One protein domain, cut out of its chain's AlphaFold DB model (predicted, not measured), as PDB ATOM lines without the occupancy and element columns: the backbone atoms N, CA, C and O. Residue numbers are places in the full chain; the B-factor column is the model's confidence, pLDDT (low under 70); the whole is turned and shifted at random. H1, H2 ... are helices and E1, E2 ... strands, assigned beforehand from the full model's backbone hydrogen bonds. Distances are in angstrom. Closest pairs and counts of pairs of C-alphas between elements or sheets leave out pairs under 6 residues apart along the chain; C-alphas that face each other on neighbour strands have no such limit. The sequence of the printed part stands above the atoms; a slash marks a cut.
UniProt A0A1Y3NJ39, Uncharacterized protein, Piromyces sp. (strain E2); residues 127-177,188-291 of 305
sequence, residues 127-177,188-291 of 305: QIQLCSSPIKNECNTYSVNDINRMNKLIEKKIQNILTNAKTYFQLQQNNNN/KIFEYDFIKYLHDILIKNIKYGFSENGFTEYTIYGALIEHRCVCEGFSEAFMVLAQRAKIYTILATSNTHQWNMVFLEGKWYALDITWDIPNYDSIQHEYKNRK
ATOM      1  N   GLN A 127     149.799 138.496 196.005       34.81
ATOM      2  CA  GLN A 127     148.588 138.544 195.205       34.81
ATOM      3  C   GLN A 127     148.927 137.755 193.950       34.81
ATOM      4  O   GLN A 127     149.872 138.123 193.252       34.81
ATOM      5  N   ILE A 128     148.212 136.656 193.674       38.38
ATOM      6  CA  ILE A 128     148.297 136.062 192.343       38.38
ATOM      7  C   ILE A 128     148.079 137.205 191.359       38.38
ATOM      8  O   ILE A 128     147.032 137.860 191.361       38.38
ATOM      9  N   GLN A 129     149.073 137.428 190.512       40.03
ATOM     10  CA  GLN A 129     148.925 138.237 189.325       40.03
ATOM     11  C   GLN A 129     148.102 137.394 188.336       40.03
ATOM     12  O   GLN A 129     148.582 136.923 187.319       40.03
ATOM     13  N   LEU A 130     146.831 137.122 188.674       37.84
ATOM     14  CA  LEU A 130     145.904 136.456 187.754       37.84
ATOM     15  C   LEU A 130     145.696 137.373 186.537       37.84
ATOM     16  O   LEU A 130     145.341 136.922 185.463       37.84
ATOM     17  N   CYS A 131     145.951 138.674 186.688       38.97
ATOM     18  CA  CYS A 131     145.547 139.699 185.739       38.97
ATOM     19  C   CYS A 131     146.700 140.327 184.926       38.97
ATOM     20  O   CYS A 131     146.481 141.385 184.336       38.97
ATOM     21  N   SER A 132     147.912 139.753 184.890       36.12
ATOM     22  CA  SER A 132     149.016 140.277 184.048       36.12
ATOM     23  C   SER A 132     148.844 139.939 182.565       36.12
ATOM     24  O   SER A 132     149.312 140.693 181.705       36.12
ATOM     25  N   SER A 133     148.163 138.833 182.251       36.53
ATOM     26  CA  SER A 133     148.070 138.346 180.877       36.53
ATOM     27  C   SER A 133     147.054 139.162 180.049       36.53
ATOM     28  O   SER A 133     146.010 139.573 180.565       36.53
ATOM     29  N   PRO A 134     147.281 139.391 178.738       37.19
ATOM     30  CA  PRO A 134     146.409 140.203 177.876       37.19
ATOM     31  C   PRO A 134     144.963 139.696 177.704       37.19
ATOM     32  O   PRO A 134     144.153 140.371 177.062       37.19
ATOM     33  N   ILE A 135     144.620 138.517 178.234       38.69
ATOM     34  CA  ILE A 135     143.302 137.877 178.106       38.69
ATOM     35  C   ILE A 135     142.390 138.394 179.234       38.69
ATOM     36  O   ILE A 135     142.124 137.750 180.242       38.69
ATOM     37  N   LYS A 136     141.953 139.644 179.063       40.59
ATOM     38  CA  LYS A 136     141.397 140.553 180.079       40.59
ATOM     39  C   LYS A 136     140.076 140.191 180.790       40.59
ATOM     40  O   LYS A 136     139.596 141.047 181.521       40.59
ATOM     41  N   ASN A 137     139.472 139.008 180.645       43.91
ATOM     42  CA  ASN A 137     138.106 138.782 181.170       43.91
ATOM     43  C   ASN A 137     137.857 137.482 181.957       43.91
ATOM     44  O   ASN A 137     136.748 137.297 182.454       43.91
ATOM     45  N   GLU A 138     138.846 136.604 182.129       45.00
ATOM     46  CA  GLU A 138     138.621 135.274 182.732       45.00
ATOM     47  C   GLU A 138     138.893 135.225 184.245       45.00
ATOM     48  O   GLU A 138     138.451 134.310 184.921       45.00
ATOM     49  N   CYS A 139     139.522 136.248 184.833       43.56
ATOM     50  CA  CYS A 139     139.691 136.337 186.294       43.56
ATOM     51  C   CYS A 139     138.372 136.579 187.040       43.56
ATOM     52  O   CYS A 139     138.245 136.223 188.210       43.56
ATOM     53  N   ASN A 140     137.376 137.142 186.350       44.38
ATOM     54  CA  ASN A 140     136.046 137.408 186.898       44.38
ATOM     55  C   ASN A 140     135.248 136.123 187.190       44.38
ATOM     56  O   ASN A 140     134.146 136.208 187.727       44.38
ATOM     57  N   THR A 141     135.773 134.939 186.847       51.59
ATOM     58  CA  THR A 141     135.132 133.651 187.150       51.59
ATOM     59  C   THR A 141     135.440 133.134 188.554       51.59
ATOM     60  O   THR A 141     134.739 132.241 189.022       51.59
ATOM     61  N   TYR A 142     136.472 133.654 189.229       59.44
ATOM     62  CA  TYR A 142     136.858 133.204 190.568       59.44
ATOM     63  C   TYR A 142     136.312 134.137 191.643       59.44
ATOM     64  O   TYR A 142     136.442 135.359 191.558       59.44
ATOM     65  N   SER A 143     135.731 133.563 192.698       60.22
ATOM     66  CA  SER A 143     135.332 134.359 193.854       60.22
ATOM     67  C   SER A 143     136.563 134.843 194.630       60.22
ATOM     68  O   SER A 143     137.629 134.226 194.601       60.22
ATOM     69  N   VAL A 144     136.407 135.912 195.416       59.00
ATOM     70  CA  VAL A 144     137.457 136.396 196.334       59.00
ATOM     71  C   VAL A 144     137.944 135.280 197.272       59.00
ATOM     72  O   VAL A 144     139.134 135.187 197.579       59.00
ATOM     73  N   ASN A 145     137.044 134.390 197.697       59.56
ATOM     74  CA  ASN A 145     137.388 133.252 198.547       59.56
ATOM     75  C   ASN A 145     138.264 132.227 197.818       59.56
ATOM     76  O   ASN A 145     139.206 131.702 198.417       59.56
ATOM     77  N   ASP A 146     137.997 131.976 196.535       62.09
ATOM     78  CA  ASP A 146     138.810 131.075 195.716       62.09
ATOM     79  C   ASP A 146     140.211 131.643 195.517       62.09
ATOM     80  O   ASP A 146     141.195 130.949 195.776       62.09
ATOM     81  N   ILE A 147     140.315 132.933 195.185       62.47
ATOM     82  CA  ILE A 147     141.597 133.634 195.041       62.47
ATOM     83  C   ILE A 147     142.407 133.548 196.342       62.47
ATOM     84  O   ILE A 147     143.584 133.184 196.328       62.47
ATOM     85  N   ASN A 148     141.780 133.798 197.495       63.06
ATOM     86  CA  ASN A 148     142.439 133.687 198.800       63.06
ATOM     87  C   ASN A 148     142.926 132.262 199.096       63.06
ATOM     88  O   ASN A 148     144.035 132.066 199.605       63.06
ATOM     89  N   ARG A 149     142.121 131.250 198.761       70.75
ATOM     90  CA  ARG A 149     142.509 129.843 198.901       70.75
ATOM     91  C   ARG A 149     143.695 129.507 197.997       70.75
ATOM     92  O   ARG A 149     144.628 128.847 198.454       70.75
ATOM     93  N   MET A 150     143.676 129.965 196.749       69.31
ATOM     94  CA  MET A 150     144.752 129.756 195.783       69.31
ATOM     95  C   MET A 150     146.057 130.424 196.241       69.31
ATOM     96  O   MET A 150     147.090 129.755 196.269       69.31
ATOM     97  N   ASN A 151     146.004 131.678 196.712       66.94
ATOM     98  CA  ASN A 151     147.151 132.394 197.288       66.94
ATOM     99  C   ASN A 151     147.791 131.593 198.432       66.94
ATOM    100  O   ASN A 151     149.001 131.374 198.456       66.94
ATOM    101  N   LYS A 152     146.971 131.077 199.358       72.62
ATOM    102  CA  LYS A 152     147.453 130.278 200.496       72.62
ATOM    103  C   LYS A 152     148.176 129.001 200.055       72.62
ATOM    104  O   LYS A 152     149.144 128.589 200.696       72.62
ATOM    105  N   LEU A 153     147.706 128.356 198.985       78.19
ATOM    106  CA  LEU A 153     148.354 127.169 198.425       78.19
ATOM    107  C   LEU A 153     149.708 127.514 197.796       78.19
ATOM    108  O   LEU A 153     150.684 126.807 198.053       78.19
ATOM    109  N   ILE A 154     149.773 128.604 197.030       74.81
ATOM    110  CA  ILE A 154     151.007 129.097 196.404       74.81
ATOM    111  C   ILE A 154     152.055 129.425 197.465       74.81
ATOM    112  O   ILE A 154     153.162 128.896 197.405       74.81
ATOM    113  N   GLU A 155     151.693 130.214 198.478       74.50
ATOM    114  CA  GLU A 155     152.601 130.582 199.571       74.50
ATOM    115  C   GLU A 155     153.144 129.348 200.294       74.50
ATOM    116  O   GLU A 155     154.354 129.203 200.487       74.50
ATOM    117  N   LYS A 156     152.269 128.387 200.619       79.75
ATOM    118  CA  LYS A 156     152.688 127.121 201.233       79.75
ATOM    119  C   LYS A 156     153.675 126.357 200.343       79.75
ATOM    120  O   LYS A 156     154.627 125.763 200.853       79.75
ATOM    121  N   LYS A 157     153.452 126.341 199.026       86.69
ATOM    122  CA  LYS A 157     154.316 125.640 198.071       86.69
ATOM    123  C   LYS A 157     155.676 126.323 197.925       86.69
ATOM    124  O   LYS A 157     156.687 125.625 197.960       86.69
ATOM    125  N   ILE A 158     155.706 127.650 197.832       79.56
ATOM    126  CA  ILE A 158     156.934 128.457 197.794       79.56
ATOM    127  C   ILE A 158     157.759 128.223 199.053       79.56
ATOM    128  O   ILE A 158     158.936 127.885 198.953       79.56
ATOM    129  N   GLN A 159     157.133 128.305 200.230       79.62
ATOM    130  CA  GLN A 159     157.830 128.077 201.492       79.62
ATOM    131  C   GLN A 159     158.452 126.676 201.545       79.62
ATOM    132  O   GLN A 159     159.603 126.527 201.940       79.62
ATOM    133  N   ASN A 160     157.719 125.652 201.097       86.06
ATOM    134  CA  ASN A 160     158.225 124.282 201.032       86.06
ATOM    135  C   ASN A 160     159.438 124.165 200.091       86.06
ATOM    136  O   ASN A 160     160.466 123.614 200.474       86.06
ATOM    137  N   ILE A 161     159.355 124.735 198.885       85.00
ATOM    138  CA  ILE A 161     160.464 124.736 197.922       85.00
ATOM    139  C   ILE A 161     161.717 125.390 198.518       85.00
ATOM    140  O   ILE A 161     162.798 124.807 198.459       85.00
ATOM    141  N   LEU A 162     161.575 126.573 199.120       81.62
ATOM    142  CA  LEU A 162     162.703 127.313 199.688       81.62
ATOM    143  C   LEU A 162     163.312 126.596 200.898       81.62
ATOM    144  O   LEU A 162     164.534 126.571 201.041       81.62
ATOM    145  N   THR A 163     162.488 125.979 201.747       81.94
ATOM    146  CA  THR A 163     162.968 125.144 202.856       81.94
ATOM    147  C   THR A 163     163.746 123.937 202.335       81.94
ATOM    148  O   THR A 163     164.862 123.701 202.790       81.94
ATOM    149  N   ASN A 164     163.228 123.226 201.329       84.44
ATOM    150  CA  ASN A 164     163.922 122.078 200.737       84.44
ATOM    151  C   ASN A 164     165.249 122.477 200.085       84.44
ATOM    152  O   ASN A 164     166.228 121.744 200.213       84.44
ATOM    153  N   ALA A 165     165.302 123.643 199.434       81.50
ATOM    154  CA  ALA A 165     166.537 124.186 198.881       81.50
ATOM    155  C   ALA A 165     167.580 124.421 199.986       81.50
ATOM    156  O   ALA A 165     168.711 123.950 199.884       81.50
ATOM    157  N   LYS A 166     167.192 125.083 201.087       79.81
ATOM    158  CA  LYS A 166     168.081 125.307 202.242       79.81
ATOM    159  C   LYS A 166     168.605 123.989 202.818       79.81
ATOM    160  O   LYS A 166     169.811 123.854 203.015       79.81
ATOM    161  N   THR A 167     167.724 123.012 203.035       81.62
ATOM    162  CA  THR A 167     168.108 121.686 203.544       81.62
ATOM    163  C   THR A 167     169.047 120.957 202.584       81.62
ATOM    164  O   THR A 167     170.034 120.369 203.020       81.62
ATOM    165  N   TYR A 168     168.796 121.026 201.276       82.50
ATOM    166  CA  TYR A 168     169.661 120.425 200.261       82.50
ATOM    167  C   TYR A 168     171.099 120.961 200.342       82.50
ATOM    168  O   TYR A 168     172.043 120.175 200.430       82.50
ATOM    169  N   PHE A 169     171.277 122.284 200.408       79.25
ATOM    170  CA  PHE A 169     172.611 122.898 200.489       79.25
ATOM    171  C   PHE A 169     173.305 122.707 201.845       79.25
ATOM    172  O   PHE A 169     174.535 122.671 201.912       79.25
ATOM    173  N   GLN A 170     172.543 122.553 202.929       76.56
ATOM    174  CA  GLN A 170     173.088 122.147 204.229       76.56
ATOM    175  C   GLN A 170     173.699 120.743 204.159       76.56
ATOM    176  O   GLN A 170     174.837 120.538 204.576       76.56
ATOM    177  N   LEU A 171     172.970 119.784 203.581       77.88
ATOM    178  CA  LEU A 171     173.433 118.401 203.461       77.88
ATOM    179  C   LEU A 171     174.665 118.272 202.556       77.88
ATOM    180  O   LEU A 171     175.580 117.518 202.879       77.88
ATOM    181  N   GLN A 172     174.719 119.021 201.452       72.38
ATOM    182  CA  GLN A 172     175.876 118.990 200.551       72.38
ATOM    183  C   GLN A 172     177.167 119.483 201.212       72.38
ATOM    184  O   GLN A 172     178.219 118.890 200.993       72.38
ATOM    185  N   GLN A 173     177.100 120.520 202.048       66.06
ATOM    186  CA  GLN A 173     178.279 120.999 202.776       66.06
ATOM    187  C   GLN A 173     178.719 120.021 203.868       66.06
ATOM    188  O   GLN A 173     179.914 119.787 204.023       66.06
ATOM    189  N   ASN A 174     177.777 119.385 204.568       62.03
ATOM    190  CA  ASN A 174     178.106 118.384 205.586       62.03
ATOM    191  C   ASN A 174     178.814 117.155 204.996       62.03
ATOM    192  O   ASN A 174     179.729 116.628 205.619       62.03
ATOM    193  N   ASN A 175     178.447 116.734 203.782       59.50
ATOM    194  CA  ASN A 175     179.099 115.607 203.107       59.50
ATOM    195  C   ASN A 175     180.513 115.936 202.592       59.50
ATOM    196  O   ASN A 175     181.317 115.024 202.413       59.50
ATOM    197  N   ASN A 176     180.824 117.217 202.372       57.22
ATOM    198  CA  ASN A 176     182.141 117.668 201.916       57.22
ATOM    199  C   ASN A 176     183.109 117.978 203.079       57.22
ATOM    200  O   ASN A 176     184.312 118.070 202.852       57.22
ATOM    201  N   ASN A 177     182.615 118.085 204.319       49.91
ATOM    202  CA  ASN A 177     183.394 118.448 205.511       49.91
ATOM    203  C   ASN A 177     183.879 117.227 206.323       49.91
ATOM    204  O   ASN A 177     183.820 117.225 207.553       49.91
ATOM    205  N   LYS A 188     176.878 129.073 203.321       56.03
ATOM    206  CA  LYS A 188     177.207 129.942 202.192       56.03
ATOM    207  C   LYS A 188     176.672 129.291 200.924       56.03
ATOM    208  O   LYS A 188     177.382 128.589 200.219       56.03
ATOM    209  N   ILE A 189     175.393 129.517 200.665       61.94
ATOM    210  CA  ILE A 189     174.772 129.167 199.393       61.94
ATOM    211  C   ILE A 189     175.222 130.205 198.365       61.94
ATOM    212  O   ILE A 189     175.003 131.404 198.564       61.94
ATOM    213  N   PHE A 190     175.856 129.762 197.281       71.75
ATOM    214  CA  PHE A 190     176.152 130.647 196.161       71.75
ATOM    215  C   PHE A 190     174.880 130.896 195.344       71.75
ATOM    216  O   PHE A 190     174.070 129.994 195.128       71.75
ATOM    217  N   GLU A 191     174.696 132.135 194.890       68.69
ATOM    218  CA  GLU A 191     173.501 132.559 194.148       68.69
ATOM    219  C   GLU A 191     173.294 131.716 192.884       68.69
ATOM    220  O   GLU A 191     172.172 131.307 192.594       68.69
ATOM    221  N   TYR A 192     174.387 131.385 192.185       75.06
ATOM    222  CA  TYR A 192     174.374 130.493 191.027       75.06
ATOM    223  C   TYR A 192     173.794 129.110 191.360       75.06
ATOM    224  O   TYR A 192     172.885 128.648 190.672       75.06
ATOM    225  N   ASP A 193     174.270 128.470 192.433       75.69
ATOM    226  CA  ASP A 193     173.808 127.133 192.815       75.69
ATOM    227  C   ASP A 193     172.320 127.144 193.162       75.69
ATOM    228  O   ASP A 193     171.576 126.244 192.771       75.69
ATOM    229  N   PHE A 194     171.857 128.192 193.848       80.06
ATOM    230  CA  PHE A 194     170.446 128.334 194.189       80.06
ATOM    231  C   PHE A 194     169.573 128.585 192.955       80.06
ATOM    232  O   PHE A 194     168.522 127.961 192.820       80.06
ATOM    233  N   ILE A 195     170.008 129.449 192.029       80.38
ATOM    234  CA  ILE A 195     169.333 129.664 190.738       80.38
ATOM    235  C   ILE A 195     169.221 128.349 189.977       80.38
ATOM    236  O   ILE A 195     168.131 127.999 189.528       80.38
ATOM    237  N   LYS A 196     170.323 127.598 189.878       81.06
ATOM    238  CA  LYS A 196     170.345 126.299 189.208       81.06
ATOM    239  C   LYS A 196     169.407 125.302 189.889       81.06
ATOM    240  O   LYS A 196     168.659 124.604 189.212       81.06
ATOM    241  N   TYR A 197     169.395 125.255 191.220       84.38
ATOM    242  CA  TYR A 197     168.465 124.408 191.965       84.38
ATOM    243  C   TYR A 197     167.011 124.757 191.632       84.38
ATOM    244  O   TYR A 197     166.240 123.863 191.293       84.38
ATOM    245  N   LEU A 198     166.643 126.043 191.691       85.88
ATOM    246  CA  LEU A 198     165.295 126.509 191.357       85.88
ATOM    247  C   LEU A 198     164.914 126.180 189.908       85.88
ATOM    248  O   LEU A 198     163.810 125.707 189.655       85.88
ATOM    249  N   HIS A 199     165.828 126.400 188.969       89.38
ATOM    250  CA  HIS A 199     165.661 126.030 187.570       89.38
ATOM    251  C   HIS A 199     165.328 124.535 187.423       89.38
ATOM    252  O   HIS A 199     164.275 124.169 186.896       89.38
ATOM    253  N   ASP A 200     166.175 123.667 187.980       84.38
ATOM    254  CA  ASP A 200     166.062 122.219 187.817       84.38
ATOM    255  C   ASP A 200     164.784 121.661 188.453       84.38
ATOM    256  O   ASP A 200     164.131 120.781 187.885       84.38
ATOM    257  N   ILE A 201     164.382 122.168 189.626       93.25
ATOM    258  CA  ILE A 201     163.137 121.715 190.255       93.25
ATOM    259  C   ILE A 201     161.906 122.140 189.454       93.25
ATOM    260  O   ILE A 201     160.920 121.405 189.466       93.25
ATOM    261  N   LEU A 202     161.924 123.294 188.781       91.50
ATOM    262  CA  LEU A 202     160.778 123.743 187.995       91.50
ATOM    263  C   LEU A 202     160.645 122.868 186.748       91.50
ATOM    264  O   LEU A 202     159.567 122.325 186.521       91.50
ATOM    265  N   ILE A 203     161.742 122.611 186.030       87.56
ATOM    266  CA  ILE A 203     161.749 121.688 184.879       87.56
ATOM    267  C   ILE A 203     161.290 120.290 185.287       87.56
ATOM    268  O   ILE A 203     160.474 119.668 184.612       87.56
ATOM    269  N   LYS A 204     161.795 119.784 186.415       90.44
ATOM    270  CA  LYS A 204     161.478 118.432 186.877       90.44
ATOM    271  C   LYS A 204     160.008 118.260 187.264       90.44
ATOM    272  O   LYS A 204     159.466 117.168 187.106       90.44
ATOM    273  N   ASN A 205     159.386 119.293 187.832       91.94
ATOM    274  CA  ASN A 205     158.073 119.174 188.471       91.94
ATOM    275  C   ASN A 205     156.930 119.820 187.684       91.94
ATOM    276  O   ASN A 205     155.788 119.718 188.128       91.94
ATOM    277  N   ILE A 206     157.204 120.507 186.575       91.19
ATOM    278  CA  ILE A 206     156.200 121.272 185.837       91.19
ATOM    279  C   ILE A 206     156.259 120.883 184.368       91.19
ATOM    280  O   ILE A 206     157.314 120.902 183.738       91.19
ATOM    281  N   LYS A 207     155.104 120.539 183.803       90.69
ATOM    282  CA  LYS A 207     154.979 120.245 182.378       90.69
ATOM    283  C   LYS A 207     154.734 121.530 181.602       90.69
ATOM    284  O   LYS A 207     153.844 122.304 181.952       90.69
ATOM    285  N   TYR A 208     155.459 121.720 180.505       87.56
ATOM    286  CA  TYR A 208     155.095 122.764 179.558       87.56
ATOM    287  C   TYR A 208     153.782 122.394 178.868       87.56
ATOM    288  O   TYR A 208     153.662 121.302 178.312       87.56
ATOM    289  N   GLY A 209     152.793 123.282 178.893       84.12
ATOM    290  CA  GLY A 209     151.556 123.040 178.166       84.12
ATOM    291  C   GLY A 209     150.406 123.968 178.520       84.12
ATOM    292  O   GLY A 209     150.304 124.501 179.623       84.12
ATOM    293  N   PHE A 210     149.495 124.088 177.564       78.25
ATOM    294  CA  PHE A 210     148.255 124.848 177.676       78.25
ATOM    295  C   PHE A 210     147.178 124.021 178.367       78.25
ATOM    296  O   PHE A 210     147.220 122.787 178.318       78.25
ATOM    297  N   SER A 211     146.250 124.684 179.052       66.75
ATOM    298  CA  SER A 211     145.119 123.979 179.642       66.75
ATOM    299  C   SER A 211     144.013 123.861 178.607       66.75
ATOM    300  O   SER A 211     143.891 124.692 177.712       66.75
ATOM    301  N   GLU A 212     143.221 122.795 178.693       59.88
ATOM    302  CA  GLU A 212     142.078 122.634 177.789       59.88
ATOM    303  C   GLU A 212     140.911 123.556 178.184       59.88
ATOM    304  O   GLU A 212     140.107 123.901 177.326       59.88
ATOM    305  N   ASN A 213     140.844 123.991 179.452       53.19
ATOM    306  CA  ASN A 213     139.660 124.621 180.053       53.19
ATOM    307  C   ASN A 213     139.961 125.834 180.960       53.19
ATOM    308  O   ASN A 213     139.125 126.176 181.795       53.19
ATOM    309  N   GLY A 214     141.139 126.453 180.889       56.75
ATOM    310  CA  GLY A 214     141.529 127.441 181.895       56.75
ATOM    311  C   GLY A 214     142.592 128.446 181.470       56.75
ATOM    312  O   GLY A 214     143.158 128.399 180.385       56.75
ATOM    313  N   PHE A 215     142.822 129.382 182.382       66.62
ATOM    314  CA  PHE A 215     143.770 130.487 182.262       66.62
ATOM    315  C   PHE A 215     145.011 130.277 183.150       66.62
ATOM    316  O   PHE A 215     146.021 130.975 183.052       66.62
ATOM    317  N   THR A 216     144.952 129.304 184.056       70.62
ATOM    318  CA  THR A 216     145.953 129.090 185.102       70.62
ATOM    319  C   THR A 216     147.342 128.783 184.548       70.62
ATOM    320  O   THR A 216     148.318 129.086 185.235       70.62
ATOM    321  N   GLU A 217     147.479 128.277 183.315       76.44
ATOM    322  CA  GLU A 217     148.781 128.021 182.683       76.44
ATOM    323  C   GLU A 217     149.652 129.271 182.497       76.44
ATOM    324  O   GLU A 217     150.861 129.141 182.305       76.44
ATOM    325  N   TYR A 218     149.073 130.469 182.551       73.38
ATOM    326  CA  TYR A 218     149.816 131.728 182.472       73.38
ATOM    327  C   TYR A 218     150.265 132.228 183.850       73.38
ATOM    328  O   TYR A 218     150.893 133.269 183.943       73.38
ATOM    329  N   THR A 219     149.964 131.492 184.923       69.88
ATOM    330  CA  THR A 219     150.085 131.976 186.304       69.88
ATOM    331  C   THR A 219     151.014 131.105 187.146       69.88
ATOM    332  O   THR A 219     151.232 129.920 186.869       69.88
ATOM    333  N   ILE A 220     151.468 131.658 188.273       77.25
ATOM    334  CA  ILE A 220     152.174 130.908 189.327       77.25
ATOM    335  C   ILE A 220     151.341 129.721 189.840       77.25
ATOM    336  O   ILE A 220     151.906 128.693 190.216       77.25
ATOM    337  N   TYR A 221     150.006 129.825 189.849       76.38
ATOM    338  CA  TYR A 221     149.138 128.729 190.286       76.38
ATOM    339  C   TYR A 221     149.255 127.518 189.356       76.38
ATOM    340  O   TYR A 221     149.500 126.405 189.829       76.38
ATOM    341  N   GLY A 222     149.158 127.735 188.039       78.81
ATOM    342  CA  GLY A 222     149.341 126.667 187.053       78.81
ATOM    343  C   GLY A 222     150.724 126.031 187.159       78.81
ATOM    344  O   GLY A 222     150.862 124.809 187.154       78.81
ATOM    345  N   ALA A 223     151.749 126.861 187.365       86.25
ATOM    346  CA  ALA A 223     153.122 126.403 187.533       86.25
ATOM    347  C   ALA A 223     153.309 125.547 188.801       86.25
ATOM    348  O   ALA A 223     153.689 124.380 188.727       86.25
ATOM    349  N   LEU A 224     153.046 126.112 189.980       84.50
ATOM    350  CA  LEU A 224     153.454 125.522 191.257       84.50
ATOM    351  C   LEU A 224     152.426 124.562 191.867       84.50
ATOM    352  O   LEU A 224     152.815 123.709 192.673       84.50
ATOM    353  N   ILE A 225     151.142 124.711 191.530       86.44
ATOM    354  CA  ILE A 225     150.043 123.925 192.110       86.44
ATOM    355  C   ILE A 225     149.501 122.909 191.109       86.44
ATOM    356  O   ILE A 225     149.380 121.736 191.451       86.44
ATOM    357  N   GLU A 226     149.211 123.328 189.877       85.94
ATOM    358  CA  GLU A 226     148.678 122.417 188.850       85.94
ATOM    359  C   GLU A 226     149.765 121.666 188.077       85.94
ATOM    360  O   GLU A 226     149.455 120.747 187.318       85.94
ATOM    361  N   HIS A 227     151.037 122.021 188.284       92.56
ATOM    362  CA  HIS A 227     152.186 121.377 187.649       92.56
ATOM    363  C   HIS A 227     152.156 121.435 186.114       92.56
ATOM    364  O   HIS A 227     152.719 120.567 185.437       92.56
ATOM    365  N   ARG A 228     151.507 122.462 185.551       89.44
ATOM    366  CA  ARG A 228     151.424 122.679 184.108       89.44
ATOM    367  C   ARG A 228     151.245 124.159 183.773       89.44
ATOM    368  O   ARG A 228     150.257 124.772 184.168       89.44
ATOM    369  N   CYS A 229     152.173 124.721 183.008       85.25
ATOM    370  CA  CYS A 229     152.112 126.119 182.590       85.25
ATOM    371  C   CYS A 229     152.879 126.376 181.286       85.25
ATOM    372  O   CYS A 229     153.517 125.482 180.727       85.25
ATOM    373  N   VAL A 230     152.802 127.612 180.795       84.81
ATOM    374  CA  VAL A 230     153.611 128.116 179.677       84.81
ATOM    375  C   VAL A 230     154.698 129.071 180.181       84.81
ATOM    376  O   VAL A 230     154.921 129.196 181.384       84.81
ATOM    377  N   CYS A 231     155.389 129.754 179.261       84.00
ATOM    378  CA  CYS A 231     156.503 130.655 179.578       84.00
ATOM    379  C   CYS A 231     156.192 131.693 180.663       84.00
ATOM    380  O   CYS A 231     157.018 131.904 181.549       84.00
ATOM    381  N   GLU A 232     154.986 132.261 180.654       78.31
ATOM    382  CA  GLU A 232     154.522 133.223 181.658       78.31
ATOM    383  C   GLU A 232     154.513 132.598 183.065       78.31
ATOM    384  O   GLU A 232     155.219 133.073 183.953       78.31
ATOM    385  N   GLY A 233     153.862 131.443 183.244       79.31
ATOM    386  CA  GLY A 233     153.816 130.767 184.541       79.31
ATOM    387  C   GLY A 233     155.187 130.290 185.041       79.31
ATOM    388  O   GLY A 233     155.465 130.389 186.235       79.31
ATOM    389  N   PHE A 234     156.063 129.800 184.154       87.94
ATOM    390  CA  PHE A 234     157.432 129.405 184.528       87.94
ATOM    391  C   PHE A 234     158.254 130.596 185.034       87.94
ATOM    392  O   PHE A 234     158.879 130.519 186.092       87.94
ATOM    393  N   SER A 235     158.242 131.692 184.279       80.12
ATOM    394  CA  SER A 235     159.057 132.872 184.571       80.12
ATOM    395  C   SER A 235     158.570 133.643 185.801       80.12
ATOM    396  O   SER A 235     159.393 134.106 186.596       80.12
ATOM    397  N   GLU A 236     157.254 133.733 186.024       80.44
ATOM    398  CA  GLU A 236     156.699 134.309 187.254       80.44
ATOM    399  C   GLU A 236     157.026 133.444 188.479       80.44
ATOM    400  O   GLU A 236     157.485 133.961 189.500       80.44
ATOM    401  N   ALA A 237     156.853 132.119 188.379       84.25
ATOM    402  CA  ALA A 237     157.157 131.207 189.480       84.25
ATOM    403  C   ALA A 237     158.641 131.261 189.871       84.25
ATOM    404  O   ALA A 237     158.964 131.328 191.060       84.25
ATOM    405  N   PHE A 238     159.543 131.277 188.885       87.38
ATOM    406  CA  PHE A 238     160.972 131.417 189.140       87.38
ATOM    407  C   PHE A 238     161.313 132.764 189.777       87.38
ATOM    408  O   PHE A 238     162.021 132.782 190.785       87.38
ATOM    409  N   MET A 239     160.790 133.877 189.244       80.88
ATOM    410  CA  MET A 239     161.046 135.212 189.792       80.88
ATOM    411  C   MET A 239     160.691 135.274 191.277       80.88
ATOM    412  O   MET A 239     161.509 135.718 192.080       80.88
ATOM    413  N   VAL A 240     159.499 134.801 191.649       74.44
ATOM    414  CA  VAL A 240     159.042 134.849 193.040       74.44
ATOM    415  C   VAL A 240     159.918 133.987 193.948       74.44
ATOM    416  O   VAL A 240     160.305 134.432 195.030       74.44
ATOM    417  N   LEU A 241     160.278 132.774 193.517       80.69
ATOM    418  CA  LEU A 241     161.178 131.903 194.277       80.69
ATOM    419  C   LEU A 241     162.559 132.548 194.471       80.69
ATOM    420  O   LEU A 241     163.076 132.573 195.589       80.69
ATOM    421  N   ALA A 242     163.135 133.111 193.409       75.56
ATOM    422  CA  ALA A 242     164.448 133.744 193.440       75.56
ATOM    423  C   ALA A 242     164.454 135.016 194.305       75.56
ATOM    424  O   ALA A 242     165.321 135.179 195.165       75.56
ATOM    425  N   GLN A 243     163.444 135.881 194.174       72.88
ATOM    426  CA  GLN A 243     163.327 137.097 194.983       72.88
ATOM    427  C   GLN A 243     163.095 136.790 196.468       72.88
ATOM    428  O   GLN A 243     163.706 137.428 197.326       72.88
ATOM    429  N   ARG A 244     162.296 135.765 196.805       71.06
ATOM    430  CA  ARG A 244     162.147 135.290 198.197       71.06
ATOM    431  C   ARG A 244     163.451 134.719 198.764       71.06
ATOM    432  O   ARG A 244     163.663 134.765 199.975       71.06
ATOM    433  N   ALA A 245     164.344 134.240 197.901       70.00
ATOM    434  CA  ALA A 245     165.710 133.859 198.248       70.00
ATOM    435  C   ALA A 245     166.714 135.030 198.214       70.00
ATOM    436  O   ALA A 245     167.903 134.810 198.430       70.00
ATOM    437  N   LYS A 246     166.243 136.269 198.008       72.62
ATOM    438  CA  LYS A 246     167.045 137.504 197.912       72.62
ATOM    439  C   LYS A 246     168.010 137.525 196.724       72.62
ATOM    440  O   LYS A 246     169.047 138.176 196.781       72.62
ATOM    441  N   ILE A 247     167.648 136.835 195.648       71.44
ATOM    442  CA  ILE A 247     168.370 136.847 194.380       71.44
ATOM    443  C   ILE A 247     167.703 137.875 193.475       71.44
ATOM    444  O   ILE A 247     166.520 137.755 193.140       71.44
ATOM    445  N   TYR A 248     168.463 138.889 193.070       70.38
ATOM    446  CA  TYR A 248     167.989 139.931 192.167       70.38
ATOM    447  C   TYR A 248     167.577 139.320 190.825       70.38
ATOM    448  O   TYR A 248     168.410 138.891 190.028       70.38
ATOM    449  N   THR A 249     166.267 139.269 190.601       69.06
ATOM    450  CA  THR A 249     165.643 138.628 189.442       69.06
ATOM    451  C   THR A 249     164.492 139.482 188.950       69.06
ATOM    452  O   THR A 249     163.751 140.042 189.760       69.06
ATOM    453  N   ILE A 250     164.339 139.582 187.634       66.94
ATOM    454  CA  ILE A 250     163.364 140.460 186.974       66.94
ATOM    455  C   ILE A 250     162.705 139.689 185.830       66.94
ATOM    456  O   ILE A 250     163.277 138.716 185.327       66.94
ATOM    457  N   LEU A 251     161.518 140.118 185.411       69.50
ATOM    458  CA  LEU A 251     160.865 139.575 184.222       69.50
ATOM    459  C   LEU A 251     161.363 140.287 182.967       69.50
ATOM    460  O   LEU A 251     161.497 141.510 182.927       69.50
ATOM    461  N   ALA A 252     161.586 139.507 181.920       62.81
ATOM    462  CA  ALA A 252     161.815 139.997 180.574       62.81
ATOM    463  C   ALA A 252     160.732 139.431 179.654       62.81
ATOM    464  O   ALA A 252     160.388 138.254 179.725       62.81
ATOM    465  N   THR A 253     160.168 140.284 178.803       62.62
ATOM    466  CA  THR A 253     159.046 139.931 177.930       62.62
ATOM    467  C   THR A 253     159.318 140.338 176.489       62.62
ATOM    468  O   THR A 253     160.023 141.303 176.195       62.62
ATOM    469  N   SER A 254     158.716 139.596 175.570       58.97
ATOM    470  CA  SER A 254     158.632 139.906 174.148       58.97
ATOM    471  C   SER A 254     157.188 139.772 173.673       58.97
ATOM    472  O   SER A 254     156.254 139.544 174.449       58.97
ATOM    473  N   ASN A 255     156.987 139.866 172.359       51.84
ATOM    474  CA  ASN A 255     155.663 139.746 171.770       51.84
ATOM    475  C   ASN A 255     154.992 138.401 172.038       51.84
ATOM    476  O   ASN A 255     153.767 138.344 172.147       51.84
ATOM    477  N   THR A 256     155.782 137.345 172.165       66.38
ATOM    478  CA  THR A 256     155.298 135.964 172.179       66.38
ATOM    479  C   THR A 256     155.881 135.141 173.318       66.38
ATOM    480  O   THR A 256     155.590 133.953 173.393       66.38
ATOM    481  N   HIS A 257     156.728 135.733 174.163       75.31
ATOM    482  CA  HIS A 257     157.524 134.982 175.129       75.31
ATOM    483  C   HIS A 257     157.857 135.790 176.381       75.31
ATOM    484  O   HIS A 257     158.029 137.005 176.281       75.31
ATOM    485  N   GLN A 258     157.995 135.110 177.519       76.06
ATOM    486  CA  GLN A 258     158.411 135.676 178.804       76.06
ATOM    487  C   GLN A 258     159.476 134.782 179.450       76.06
ATOM    488  O   GLN A 258     159.330 133.563 179.476       76.06
ATOM    489  N   TRP A 259     160.537 135.392 179.967       79.44
ATOM    490  CA  TRP A 259     161.656 134.730 180.644       79.44
ATOM    491  C   TRP A 259     162.169 135.616 181.793       79.44
ATOM    492  O   TRP A 259     161.559 136.638 182.120       79.44
ATOM    493  N   ASN A 260     163.279 135.240 182.434       80.50
ATOM    494  CA  ASN A 260     163.865 135.996 183.540       80.50
ATOM    495  C   ASN A 260     165.228 136.597 183.183       80.50
ATOM    496  O   ASN A 260     165.981 136.040 182.387       80.50
ATOM    497  N   MET A 261     165.589 137.698 183.840       71.75
ATOM    498  CA  MET A 261     166.996 138.086 183.985       71.75
ATOM    499  C   MET A 261     167.405 137.946 185.445       71.75
ATOM    500  O   MET A 261     166.673 138.390 186.329       71.75
ATOM    501  N   VAL A 262     168.576 137.366 185.689       65.31
ATOM    502  CA  VAL A 262     169.164 137.186 187.022       65.31
ATOM    503  C   VAL A 262     170.455 137.989 187.130       65.31
ATOM    504  O   VAL A 262     171.248 138.022 186.188       65.31
ATOM    505  N   PHE A 263     170.668 138.667 188.255       68.75
ATOM    506  CA  PHE A 263     171.905 139.398 188.514       68.75
ATOM    507  C   PHE A 263     172.853 138.531 189.336       68.75
ATOM    508  O   PHE A 263     172.516 138.109 190.438       68.75
ATOM    509  N   LEU A 264     174.036 138.281 188.786       64.94
ATOM    510  CA  LEU A 264     175.091 137.470 189.375       64.94
ATOM    511  C   LEU A 264     176.425 138.172 189.160       64.94
ATOM    512  O   LEU A 264     176.716 138.630 188.055       64.94
ATOM    513  N   GLU A 265     177.242 138.266 190.208       65.19
ATOM    514  CA  GLU A 265     178.629 138.754 190.103       65.19
ATOM    515  C   GLU A 265     178.757 140.112 189.379       65.19
ATOM    516  O   GLU A 265     179.637 140.336 188.544       65.19
ATOM    517  N   GLY A 266     177.834 141.037 189.658       59.47
ATOM    518  CA  GLY A 266     177.845 142.373 189.057       59.47
ATOM    519  C   GLY A 266     177.274 142.452 187.635       59.47
ATOM    520  O   GLY A 266     177.346 143.513 187.010       59.47
ATOM    521  N   LYS A 267     176.725 141.359 187.090       56.94
ATOM    522  CA  LYS A 267     176.234 141.271 185.705       56.94
ATOM    523  C   LYS A 267     174.836 140.658 185.636       56.94
ATOM    524  O   LYS A 267     174.480 139.791 186.421       56.94
ATOM    525  N   TRP A 268     174.054 141.097 184.653       67.19
ATOM    526  CA  TRP A 268     172.758 140.502 184.322       67.19
ATOM    527  C   TRP A 268     172.922 139.369 183.308       67.19
ATOM    528  O   TRP A 268     173.589 139.552 182.289       67.19
ATOM    529  N   TYR A 269     172.255 138.247 183.558       62.59
ATOM    530  CA  TYR A 269     172.198 137.075 182.688       62.59
ATOM    531  C   TYR A 269     170.750 136.765 182.323       62.59
ATOM    532  O   TYR A 269     169.864 136.885 183.167       62.59
ATOM    533  N   ALA A 270     170.512 136.365 181.075       72.81
ATOM    534  CA  ALA A 270     169.217 135.837 180.664       72.81
ATOM    535  C   ALA A 270     169.067 134.396 181.163       72.81
ATOM    536  O   ALA A 270     169.992 133.598 181.026       72.81
ATOM    537  N   LEU A 271     167.903 134.079 181.721       75.38
ATOM    538  CA  LEU A 271     167.522 132.745 182.159       75.38
ATOM    539  C   LEU A 271     166.142 132.419 181.589       75.38
ATOM    540  O   LEU A 271     165.140 133.031 181.967       75.38
ATOM    541  N   ASP A 272     166.097 131.439 180.695       83.06
ATOM    542  CA  ASP A 272     164.866 130.934 180.101       83.06
ATOM    543  C   ASP A 272     164.711 129.448 180.411       83.06
ATOM    544  O   ASP A 272     165.202 128.588 179.688       83.06
ATOM    545  N   ILE A 273     163.977 129.153 181.484       84.00
ATOM    546  CA  ILE A 273     163.697 127.776 181.911       84.00
ATOM    547  C   ILE A 273     163.016 126.973 180.804       84.00
ATOM    548  O   ILE A 273     163.182 125.761 180.724       84.00
ATOM    549  N   THR A 274     162.212 127.624 179.961       76.19
ATOM    550  CA  THR A 274     161.391 126.899 178.993       76.19
ATOM    551  C   THR A 274     162.187 126.331 177.832       76.19
ATOM    552  O   THR A 274     161.761 125.329 177.262       76.19
ATOM    553  N   TRP A 275     163.345 126.918 177.523       75.44
ATOM    554  CA  TRP A 275     164.276 126.385 176.526       75.44
ATOM    555  C   TRP A 275     164.916 125.069 176.958       75.44
ATOM    556  O   TRP A 275     165.195 124.223 176.112       75.44
ATOM    557  N   ASP A 276     165.082 124.869 178.262       73.31
ATOM    558  CA  ASP A 276     165.702 123.670 178.825       73.31
ATOM    559  C   ASP A 276     164.679 122.553 179.119       73.31
ATOM    560  O   ASP A 276     165.030 121.483 179.624       73.31
ATOM    561  N   ILE A 277     163.399 122.758 178.775       78.06
ATOM    562  CA  ILE A 277     162.359 121.734 178.919       78.06
ATOM    563  C   ILE A 277     162.489 120.694 177.793       78.06
ATOM    564  O   ILE A 277     162.379 121.037 176.611       78.06
ATOM    565  N   PRO A 278     162.623 119.394 178.125       69.81
ATOM    566  CA  PRO A 278     162.652 118.340 177.120       69.81
ATOM    567  C   PRO A 278     161.401 118.366 176.234       69.81
ATOM    568  O   PRO A 278     160.279 118.455 176.732       69.81
ATOM    569  N   ASN A 279     161.594 118.222 174.922       64.62
ATOM    570  CA  ASN A 279     160.529 118.180 173.912       64.62
ATOM    571  C   ASN A 279     159.739 119.493 173.710       64.62
ATOM    572  O   ASN A 279     158.669 119.452 173.095       64.62
ATOM    573  N   TYR A 280     160.263 120.643 174.156       63.09
ATOM    574  CA  TYR A 280     159.649 121.969 173.975       63.09
ATOM    575  C   TYR A 280     159.119 122.215 172.548       63.09
ATOM    576  O   TYR A 280     157.946 122.557 172.373       63.09
ATOM    577  N   ASP A 281     159.936 121.950 171.523       60.22
ATOM    578  CA  ASP A 281     159.572 122.182 170.118       60.22
ATOM    579  C   ASP A 281     158.359 121.361 169.669       60.22
ATOM    580  O   ASP A 281     157.486 121.862 168.957       60.22
ATOM    581  N   SER A 282     158.267 120.105 170.113       59.47
ATOM    582  CA  SER A 282     157.149 119.223 169.759       59.47
ATOM    583  C   SER A 282     155.827 119.698 170.368       59.47
ATOM    584  O   SER A 282     154.811 119.731 169.675       59.47
ATOM    585  N   ILE A 283     155.856 120.170 171.619       64.06
ATOM    586  CA  ILE A 283     154.679 120.678 172.337       64.06
ATOM    587  C   ILE A 283     154.191 121.986 171.698       64.06
ATOM    588  O   ILE A 283     152.991 122.182 171.493       64.06
ATOM    589  N   GLN A 284     155.119 122.869 171.317       58.56
ATOM    590  CA  GLN A 284     154.804 124.095 170.577       58.56
ATOM    591  C   GLN A 284     154.180 123.802 169.211       58.56
ATOM    592  O   GLN A 284     153.221 124.463 168.799       58.56
ATOM    593  N   HIS A 285     154.724 122.817 168.496       58.59
ATOM    594  CA  HIS A 285     154.244 122.440 167.174       58.59
ATOM    595  C   HIS A 285     152.842 121.819 167.234       58.59
ATOM    596  O   HIS A 285     151.962 122.204 166.462       58.59
ATOM    597  N   GLU A 286     152.594 120.930 168.199       59.34
ATOM    598  CA  GLU A 286     151.279 120.327 168.419       59.34
ATOM    599  C   GLU A 286     150.218 121.382 168.764       59.34
ATOM    600  O   GLU A 286     149.122 121.367 168.202       59.34
ATOM    601  N   TYR A 287     150.547 122.352 169.620       58.66
ATOM    602  CA  TYR A 287     149.623 123.432 169.961       58.66
ATOM    603  C   TYR A 287     149.270 124.318 168.763       58.66
ATOM    604  O   TYR A 287     148.093 124.620 168.544       58.66
ATOM    605  N   LYS A 288     150.270 124.715 167.961       58.03
ATOM    606  CA  LYS A 288     150.023 125.463 166.720       58.03
ATOM    607  C   LYS A 288     149.077 124.673 165.821       58.03
ATOM    608  O   LYS A 288     148.071 125.224 165.385       58.03
ATOM    609  N   ASN A 289     149.322 123.378 165.641       54.84
ATOM    610  CA  ASN A 289     148.477 122.520 164.813       54.84
ATOM    611  C   ASN A 289     147.044 122.393 165.361       54.84
ATOM    612  O   ASN A 289     146.103 122.498 164.578       54.84
ATOM    613  N   ARG A 290     146.854 122.267 166.684       56.69
ATOM    614  CA  ARG A 290     145.524 122.240 167.325       56.69
ATOM    615  C   ARG A 290     144.762 123.569 167.200       56.69
ATOM    616  O   ARG A 290     143.545 123.563 167.032       56.69
ATOM    617  N   LYS A 291     145.443 124.720 167.265       51.00
ATOM    618  CA  LYS A 291     144.809 126.040 167.059       51.00
ATOM    619  C   LYS A 291     144.536 126.369 165.592       51.00
ATOM    620  O   LYS A 291     143.575 127.078 165.303       51.00
TER     621      LYS A 291
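This is residues 127 to 177 and 188 to 291 of the 305 residues of an uncharacterized protein of Piromyces sp. (strain E2) (UniProt A0A1Y3NJ39). A short helix, H4, sits in the middle between a small antiparallel sheet, E1, E2 and E3, on one side and the short helix H3 on the other, with H2 packed beside it; the long helix H1 runs past H2 and H3 and makes much of the length. H6 lies off at the far side, after the short H5, and residues 127 to 143 form a loop before H1. The printed part has 155 residues, with named elements in the order H1, H2, H3, H4, E1, E2, E3, H5, H6, and is mostly helix. It is compact, with a radius of gyration of the C-alphas of 16.3 A and spans of 53 by 37 by 27 A.

H1, residues 144 to 176, only just touches H2, residues 191 to 205, with 3 pairs of C-alphas within 8 A, through its residue 165 alone; the closest C-alphas, Ala 165 and Tyr 197, are 7.2 A apart, at a steep tilt of 57 degrees, opposite ways. H1 touches H3, residues 220 to 224, with its residues 150 to 158 alone; the closest C-alphas, Ile 154 and Tyr 221, are 6.4 A apart. H4, residues 231 to 244, touches H3 with its residues 233 to 237 alone, closest at the C-alphas of Ile 220 and Ala 237, 5.0 A. H2 and H4 touch at a steep tilt of 41 degrees, opposite ways, closest at the C-alphas of Leu 198 and Phe 238, 6.9 A. E1, residues 249 to 253, E2, residues 258 to 264, and E3, residues 267 to 271, form a meander, each strand the antiparallel neighbour of the one before, and two hairpins; N 250 and O 261 are 2.9 A apart, and N 262 and O 269 2.9 A, within hydrogen-bond range. H4 is on this sheet at a height of 8.4 A, over E1 and E2, along the strands at 19 degrees to E2 on the local plane; H2 and H4 on one face of the sheet make two layers. H5, residues 273 to 276, only grazes the sheet, and touches H2 and H4, closest at the C-alphas of His 199 and Ile 273, 6.2 A, and of Cys 231 and Thr 274, 6.2 A. H6, residues 280 to 291, touches no helix; it is close to but not clearly touching H5, with the C-alphas of Thr 274 and Tyr 280 7.2 A apart. In H1, H2, H3, H4 and H6 every O i to N i+4 pair is within hydrogen-bond range; H5 is too short for such a pair.

H1 begins at C-alpha 144, (137.457, 136.396, 196.334), and is 48.8 A long. H2 is 21.2 A, H4 20.0 A, E2 19.8 A and H6 16.9 A long; H6 ends at C-alpha 291, (144.809, 126.040, 167.059).

The C-alphas farthest apart, of Asn 137 and Asn 177, are 55.3 A apart. Residues 178 to 187 are not printed, and C-alphas 177 and 188 are 13.5 A apart across the cut. The link from H2 to H3 is long, and in it residues 207 to 208 pair with residues 228 to 229, parallel. Mean pLDDT of the printed part is 70.1; 68 residues are under 70, among them 127 to 148 and 278 to 291.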